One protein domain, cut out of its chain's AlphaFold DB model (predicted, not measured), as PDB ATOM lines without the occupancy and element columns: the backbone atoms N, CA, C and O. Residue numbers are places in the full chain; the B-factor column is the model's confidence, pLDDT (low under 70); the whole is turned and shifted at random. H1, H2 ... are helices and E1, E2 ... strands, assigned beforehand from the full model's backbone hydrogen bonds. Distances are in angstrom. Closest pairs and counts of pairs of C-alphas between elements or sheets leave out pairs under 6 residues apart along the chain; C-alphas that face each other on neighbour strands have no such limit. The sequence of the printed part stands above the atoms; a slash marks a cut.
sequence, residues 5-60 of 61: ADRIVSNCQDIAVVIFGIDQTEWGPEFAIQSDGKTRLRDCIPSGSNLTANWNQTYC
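Overview. This is residues 5 to 60 of the 61 residues of an uncharacterized protein of Microcystis aeruginosa NIES-2549 (UniProt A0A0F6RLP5). A small flat model in two parts: a sheet of three strands, E1, E2 and E3, with the short helix H1 at one end of it, and a two-strand ribbon, E4 and E5, which E3 enters by running on into E4 at an angle. The loop between E1 and E2 and the loop between E4 and E5 stick out at opposite ends and make the longest span. The printed part has 56 residues with one named helix and five named strands, in the order H1 E1 E2 E3 E4 E5; the larger sheet runs E1, E2, E3 and is antiparallel, and E4 and E5 are parallel. The class is mixed, helices and strands, with under half of the residues in named elements. It is only just loose, close to compact, with a radius of gyration of the C-alphas of 12.3 A and spans of 34 by 31 by 16 A.

Arrangement. Begin at H1, residues 5 to 11, and go on to E1, residues 16 to 19, E2, residues 30 to 33, and E3, residues 39 to 41. These strands form a meander, each the antiparallel neighbour of the one before. E1 and E2 are a hairpin at 152 degrees; look at N 18 and O 31, 3.0 A apart and within hydrogen-bond range. E2 and E3 are a hairpin at 155 degrees, with N 32 and O 40 at 2.8 A. H1 is on this sheet, at a height over the sheet of 6.9 A, and over none of its strands, but only just: 2 of its 7 C-alphas fall on E1. The closest C-alphas of H1 and E1 are those of Val 9 and Ala 16, 5.0 A apart. In H1, 2 of 3 O i to N i+4 pairs are within hydrogen-bond range. E3 runs on into E4, residues 43 to 46, at 44 degrees, and they meet only through their link. E4 and E5, residues 57 to 60, are parallel at 46 degrees, with N 45 and O 58 at 2.9 A. E2 and E5 are near each other, while H1 is apart from E4 and E5.

Along the chain. Find C-alpha 5 at (10.362, 30.739, 19.657); from there H1 runs 10.3 A to C-alpha 11. E1 begins at C-alpha 16, at (16.843, 33.635, 23.979), and also runs 10.3 A. E2 spans 9.8 A, E3 7.0 A and E4 10.0 A. E5 runs 9.5 A and ends at C-alpha 60, at (34.226, 31.536, 27.730).

Size, cuts and confidence. Look for the two C-alphas farthest apart, those of Asp 23 and Asn 50, 34.4 A. The printed part has no cut and no long link. The mean pLDDT of the printed part is 80.0; look for values under 70 at residues 11 to 14, 26 and 49.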
ATOM      1  N   ALA A   5       9.133  29.949  19.679       74.56
ATOM      2  CA  ALA A   5      10.362  30.739  19.657       74.56
ATOM      3  C   ALA A   5      10.095  32.253  19.775       74.56
ATOM      4  O   ALA A   5      10.710  32.906  20.615       74.56
ATOM      5  N   ASP A   6       9.110  32.795  19.047       75.81
ATOM      6  CA  ASP A   6       8.699  34.206  19.159       75.81
ATOM      7  C   ASP A   6       8.311  34.585  20.596       75.81
ATOM      8  O   ASP A   6       8.612  35.682  21.070       75.81
ATOM      9  N   ARG A   7       7.612  33.687  21.304       76.62
ATOM     10  CA  ARG A   7       7.200  33.923  22.696       76.62
ATOM     11  C   ARG A   7       8.386  33.976  23.654       76.62
ATOM     12  O   ARG A   7       8.372  34.801  24.557       76.62
ATOM     13  N   ILE A   8       9.386  33.119  23.466       77.00
ATOM     14  CA  ILE A   8      10.576  33.111  24.323       77.00
ATOM     15  C   ILE A   8      11.422  34.358  24.042       77.00
ATOM     16  O   ILE A   8      11.757  35.090  24.967       77.00
ATOM     17  N   VAL A   9      11.703  34.648  22.768       76.94
ATOM     18  CA  VAL A   9      12.580  35.762  22.376       76.94
ATOM     19  C   VAL A   9      11.975  37.122  22.725       76.94
ATOM     20  O   VAL A   9      12.684  37.984  23.236       76.94
ATOM     21  N   SER A  10      10.661  37.311  22.551       73.44
ATOM     22  CA  SER A  10      10.005  38.583  22.906       73.44
ATOM     23  C   SER A  10      10.075  38.933  24.397       73.44
ATOM     24  O   SER A  10      10.056  40.115  24.734       73.44
ATOM     25  N   ASN A  11      10.218  37.944  25.284       69.75
ATOM     26  CA  ASN A  11      10.446  38.185  26.712       69.75
ATOM     27  C   ASN A  11      11.904  38.570  27.030       69.75
ATOM     28  O   ASN A  11      12.154  39.150  28.083       69.75
ATOM     29  N   CYS A  12      12.853  38.281  26.133       66.69
ATOM     30  CA  CYS A  12      14.287  38.544  26.301       66.69
ATOM     31  C   CYS A  12      14.790  39.742  25.468       66.69
ATOM     32  O   CYS A  12      15.996  39.951  25.359       66.69
ATOM     33  N   GLN A  13      13.866  40.524  24.897       65.38
ATOM     34  CA  GLN A  13      14.076  41.678  24.010       65.38
ATOM     35  C   GLN A  13      14.718  41.370  22.647       65.38
ATOM     36  O   GLN A  13      14.150  41.796  21.647       65.38
ATOM     37  N   ASP A  14      15.808  40.599  22.583       68.38
ATOM     38  CA  ASP A  14      16.529  40.325  21.325       68.38
ATOM     39  C   ASP A  14      16.818  38.835  21.069       68.38
ATOM     40  O   ASP A  14      16.595  38.345  19.960       68.38
ATOM     41  N   ILE A  15      17.306  38.085  22.066       70.94
ATOM     42  CA  ILE A  15      17.756  36.686  21.917       70.94
ATOM     43  C   ILE A  15      17.358  35.880  23.143       70.94
ATOM     44  O   ILE A  15      17.486  36.347  24.272       70.94
ATOM     45  N   ALA A  16      16.955  34.631  22.922       82.00
ATOM     46  CA  ALA A  16      16.843  33.635  23.979       82.00
ATOM     47  C   ALA A  16      17.933  32.567  23.836       82.00
ATOM     48  O   ALA A  16      18.340  32.236  22.722       82.00
ATOM     49  N   VAL A  17      18.378  32.001  24.959       84.12
ATOM     50  CA  VAL A  17      19.355  30.902  24.995       84.12
ATOM     51  C   VAL A  17      18.720  29.683  25.652       84.12
ATOM     52  O   VAL A  17      18.068  29.801  26.688       84.12
ATOM     53  N   VAL A  18      18.910  28.511  25.046       82.56
ATOM     54  CA  VAL A  18      18.529  27.213  25.615       82.56
ATOM     55  C   VAL A  18      19.778  26.363  25.785       82.56
ATOM     56  O   VAL A  18      20.591  26.262  24.869       82.56
ATOM     57  N   ILE A  19      19.908  25.735  26.950       84.25
ATOM     58  CA  ILE A  19      20.996  24.812  27.270       84.25
ATOM     59  C   ILE A  19      20.405  23.413  27.395       84.25
ATOM     60  O   ILE A  19      19.445  23.206  28.139       84.25
ATOM     61  N   PHE A  20      20.981  22.450  26.680       80.81
ATOM     62  CA  PHE A  20      20.688  21.036  26.907       80.81
ATOM     63  C   PHE A  20      21.715  20.494  27.894       80.81
ATOM     64  O   PHE A  20      22.806  20.098  27.495       80.81
ATOM     65  N   GLY A  21      21.382  20.535  29.184       79.38
ATOM     66  CA  GLY A  21      22.261  20.019  30.231       79.38
ATOM     67  C   GLY A  21      22.576  18.541  30.003       79.38
ATOM     68  O   GLY A  21      21.675  17.738  29.751       79.38
ATOM     69  N   ILE A  22      23.857  18.191  30.072       79.12
ATOM     70  CA  ILE A  22      24.292  16.796  30.117       79.12
ATOM     71  C   ILE A  22      23.998  16.285  31.530       79.12
ATOM     72  O   ILE A  22      24.271  16.997  32.500       79.12
ATOM     73  N   ASP A  23      23.420  15.082  31.640       83.75
ATOM     74  CA  ASP A  23      23.006  14.494  32.922       83.75
ATOM     75  C   ASP A  23      24.094  14.643  33.994       83.75
ATOM     76  O   ASP A  23      25.266  14.361  33.746       83.75
ATOM     77  N   GLN A  24      23.683  15.101  35.179       78.88
ATOM     78  CA  GLN A  24      24.543  15.349  36.344       78.88
ATOM     79  C   GLN A  24      25.662  16.385  36.140       78.88
ATOM     80  O   GLN A  24      26.635  16.400  36.896       78.88
ATOM     81  N   THR A  25      25.535  17.284  35.163       76.62
ATOM     82  CA  THR A  25      26.496  18.373  34.961       76.62
ATOM     83  C   THR A  25      25.807  19.728  34.824       76.62
ATOM     84  O   THR A  25      24.670  19.826  34.368       76.62
ATOM     85  N   GLU A  26      26.530  20.793  35.168       69.31
ATOM     86  CA  GLU A  26      26.149  22.176  34.841       69.31
ATOM     87  C   GLU A  26      26.514  22.548  33.391       69.31
ATOM     88  O   GLU A  26      26.368  23.695  32.975       69.31
ATOM     89  N   TRP A  27      27.002  21.577  32.614       72.12
ATOM     90  CA  TRP A  27      27.549  21.777  31.285       72.12
ATOM     91  C   TRP A  27      26.580  21.260  30.229       72.12
ATOM     92  O   TRP A  27      25.905  20.241  30.385       72.12
ATOM     93  N   GLY A  28      26.525  21.955  29.105       81.25
ATOM     94  CA  GLY A  28      25.706  21.543  27.983       81.25
ATOM     95  C   GLY A  28      25.918  22.455  26.788       81.25
ATOM     96  O   GLY A  28      26.342  23.598  26.957       81.25
ATOM     97  N   PRO A  29      25.648  21.975  25.567       83.75
ATOM     98  CA  PRO A  29      25.641  22.841  24.403       83.75
ATOM     99  C   PRO A  29      24.562  23.919  24.565       83.75
ATOM    100  O   PRO A  29      23.381  23.621  24.776       83.75
ATOM    101  N   GLU A  30      24.982  25.177  24.454       88.00
ATOM    102  CA  GLU A  30      24.088  26.328  24.452       88.00
ATOM    103  C   GLU A  30      23.676  26.669  23.020       88.00
ATOM    104  O   GLU A  30      24.516  26.775  22.126       88.00
ATOM    105  N   PHE A  31      22.389  26.904  22.797       87.44
ATOM    106  CA  PHE A  31      21.850  27.305  21.503       87.44
ATOM    107  C   PHE A  31      21.183  28.669  21.619       87.44
ATOM    108  O   PHE A  31      20.310  28.871  22.462       87.44
ATOM    109  N   ALA A  32      21.572  29.597  20.748       89.06
ATOM    110  CA  ALA A  32      20.889  30.871  20.587       89.06
ATOM    111  C   ALA A  32      19.671  30.695  19.672       89.06
ATOM    112  O   ALA A  32      19.753  30.016  18.643       89.06
ATOM    113  N   ILE A  33      18.555  31.318  20.048       87.44
ATOM    114  CA  ILE A  33      17.266  31.257  19.356       87.44
ATOM    115  C   ILE A  33      16.869  32.670  18.931       87.44
ATOM    116  O   ILE A  33      16.829  33.583  19.756       87.44
ATOM    117  N   GLN A  34      16.542  32.830  17.649       83.62
ATOM    118  CA  GLN A  34      15.951  34.049  17.096       83.62
ATOM    119  C   GLN A  34      14.423  33.947  17.041       83.62
ATOM    120  O   GLN A  34      13.851  32.855  17.065       83.62
ATOM    121  N   SER A  35      13.744  35.093  16.963       77.50
ATOM    122  CA  SER A  35      12.276  35.163  16.938       77.50
ATOM    123  C   SER A  35      11.665  34.395  15.760       77.50
ATOM    124  O   SER A  35      10.615  33.779  15.899       77.50
ATOM    125  N   ASP A  36      12.369  34.338  14.626       78.00
ATOM    126  CA  ASP A  36      11.972  33.562  13.444       78.00
ATOM    127  C   ASP A  36      12.143  32.036  13.606       78.00
ATOM    128  O   ASP A  36      11.874  31.276  12.674       78.00
ATOM    129  N   GLY A  37      12.577  31.575  14.784       74.56
ATOM    130  CA  GLY A  37      12.793  30.168  15.099       74.56
ATOM    131  C   GLY A  37      14.133  29.617  14.620       74.56
ATOM    132  O   GLY A  37      14.381  28.427  14.813       74.56
ATOM    133  N   LYS A  38      15.018  30.433  14.026       82.00
ATOM    134  CA  LYS A  38      16.377  29.985  13.711       82.00
ATOM    135  C   LYS A  38      17.159  29.733  14.990       82.00
ATOM    136  O   LYS A  38      17.206  30.570  15.891       82.00
ATOM    137  N   THR A  39      17.824  28.586  15.021       85.31
ATOM    138  CA  THR A  39      18.669  28.167  16.135       85.31
ATOM    139  C   THR A  39      20.095  27.938  15.665       85.31
ATOM    140  O   THR A  39      20.310  27.307  14.627       85.31
ATOM    141  N   ARG A  40      21.077  28.395  16.441       88.00
ATOM    142  CA  ARG A  40      22.501  28.105  16.221       88.00
ATOM    143  C   ARG A  40      23.164  27.717  17.531       88.00
ATOM    144  O   ARG A  40      22.868  28.318  18.559       88.00
ATOM    145  N   LEU A  41      24.067  26.739  17.469       89.50
ATOM    146  CA  LEU A  41      24.994  26.474  18.567       89.50
ATOM    147  C   LEU A  41      25.784  27.757  18.845       89.50
ATOM    148  O   LEU A  41      26.182  28.444  17.897       89.50
ATOM    149  N   ARG A  42      25.952  28.104  20.122       89.19
ATOM    150  CA  ARG A  42      26.720  29.284  20.498       89.19
ATOM    151  C   ARG A  42      28.204  29.012  20.334       89.19
ATOM    152  O   ARG A  42      28.725  28.019  20.837       89.19
ATOM    153  N   ASP A  43      28.873  29.926  19.651       89.62
ATOM    154  CA  ASP A  43      30.316  29.894  19.506       89.62
ATOM    155  C   ASP A  43      30.964  30.484  20.759       89.62
ATOM    156  O   ASP A  43      30.610  31.566  21.237       89.62
ATOM    157  N   CYS A  44      31.945  29.755  21.265       87.38
ATOM    158  CA  CYS A  44      32.785  30.167  22.370       87.38
ATOM    159  C   CYS A  44      33.868  31.123  21.858       87.38
ATOM    160  O   CYS A  44      34.681  30.739  21.014       87.38
ATOM    161  N   ILE A  45      33.885  32.364  22.350       88.12
ATOM    162  CA  ILE A  45      34.921  33.350  22.021       88.12
ATOM    163  C   ILE A  45      35.795  33.670  23.246       88.12
ATOM    164  O   ILE A  45      35.306  33.617  24.378       88.12
ATOM    165  N   PRO A  46      37.084  34.018  23.053       85.81
ATOM    166  CA  PRO A  46      37.981  34.331  24.161       85.81
ATOM    167  C   PRO A  46      37.500  35.525  24.993       85.81
ATOM    168  O   PRO A  46      37.198  36.599  24.450       85.81
ATOM    169  N   SER A  47      37.501  35.348  26.317       79.62
ATOM    170  CA  SER A  47      37.365  36.437  27.289       79.62
ATOM    171  C   SER A  47      38.421  37.522  27.046       79.62
ATOM    172  O   SER A  47      39.591  37.217  26.826       79.62
ATOM    173  N   GLY A  48      38.023  38.796  27.092       71.25
ATOM    174  CA  GLY A  48      38.945  39.931  26.925       71.25
ATOM    175  C   GLY A  48      39.190  40.369  25.477       71.25
ATOM    176  O   GLY A  48      39.994  41.268  25.236       71.25
ATOM    177  N   SER A  49      38.482  39.791  24.504       66.25
ATOM    178  CA  SER A  49      38.373  40.419  23.189       66.25
ATOM    179  C   SER A  49      37.534  41.701  23.304       66.25
ATOM    180  O   SER A  49      36.422  41.675  23.822       66.25
ATOM    181  N   ASN A  50      38.029  42.833  22.787       70.62
ATOM    182  CA  ASN A  50      37.267  44.095  22.677       70.62
ATOM    183  C   ASN A  50      36.110  44.013  21.652       70.62
ATOM    184  O   ASN A  50      35.645  45.028  21.138       70.62
ATOM    185  N   LEU A  51      35.689  42.805  21.284       71.62
ATOM    186  CA  LEU A  51      34.674  42.550  20.277       71.62
ATOM    187  C   LEU A  51      33.335  42.408  20.976       71.62
ATOM    188  O   LEU A  51      33.221  41.570  21.859       71.62
ATOM    189  N   THR A  52      32.319  43.158  20.557       79.88
ATOM    190  CA  THR A  52      30.936  42.875  20.949       79.88
ATOM    191  C   THR A  52      30.553  41.495  20.420       79.88
ATOM    192  O   THR A  52      30.624  41.262  19.212       79.88
ATOM    193  N   ALA A  53      30.171  40.578  21.312       78.94
ATOM    194  CA  ALA A  53      29.726  39.247  20.922       78.94
ATOM    195  C   ALA A  53      28.520  39.340  19.972       78.94
ATOM    196  O   ALA A  53      27.547  40.044  20.249       78.94
ATOM    197  N   ASN A  54      28.576  38.614  18.855       85.06
ATOM    198  CA  ASN A  54      27.404  38.424  18.009       85.06
ATOM    199  C   ASN A  54      26.322  37.637  18.758       85.06
ATOM    200  O   ASN A  54      26.581  36.960  19.752       85.06
ATOM    201  N   TRP A  55      25.103  37.664  18.226       83.12
ATOM    202  CA  TRP A  55      23.937  37.026  18.841       83.12
ATOM    203  C   TRP A  55      24.105  35.524  19.138       83.12
ATOM    204  O   TRP A  55      23.485  34.997  20.059       83.12
ATOM    205  N   ASN A  56      24.941  34.830  18.363       86.06
ATOM    206  CA  ASN A  56      25.254  33.413  18.524       86.06
ATOM    207  C   ASN A  56      26.608  33.174  19.214       86.06
ATOM    208  O   ASN A  56      27.156  32.090  19.078       86.06
ATOM    209  N   GLN A  57      27.183  34.159  19.906       88.00
ATOM    210  CA  GLN A  57      28.485  34.040  20.570       88.00
ATOM    211  C   GLN A  57      28.351  34.198  22.088       88.00
ATOM    212  O   GLN A  57      27.439  34.868  22.575       88.00
ATOM    213  N   THR A  58      29.249  33.565  22.841       86.31
ATOM    214  CA  THR A  58      29.391  33.718  24.297       86.31
ATOM    215  C   THR A  58      30.861  33.822  24.677       86.31
ATOM    216  O   THR A  58      31.700  33.176  24.048       86.31
ATOM    217  N   TYR A  59      31.187  34.611  25.700       85.81
ATOM    218  CA  TYR A  59      32.542  34.598  26.248       85.81
ATOM    219  C   TYR A  59      32.727  33.360  27.113       85.81
ATOM    220  O   TYR A  59      31.893  33.070  27.968       85.81
ATOM    221  N   CYS A  60      33.832  32.662  26.897       81.62
ATOM    222  CA  CYS A  60      34.226  31.536  27.730       81.62
ATOM    223  C   CYS A  60      35.333  31.943  28.691       81.62
ATOM    224  O   CYS A  60      36.248  32.685  28.310       81.62
TER     225      CYS A  60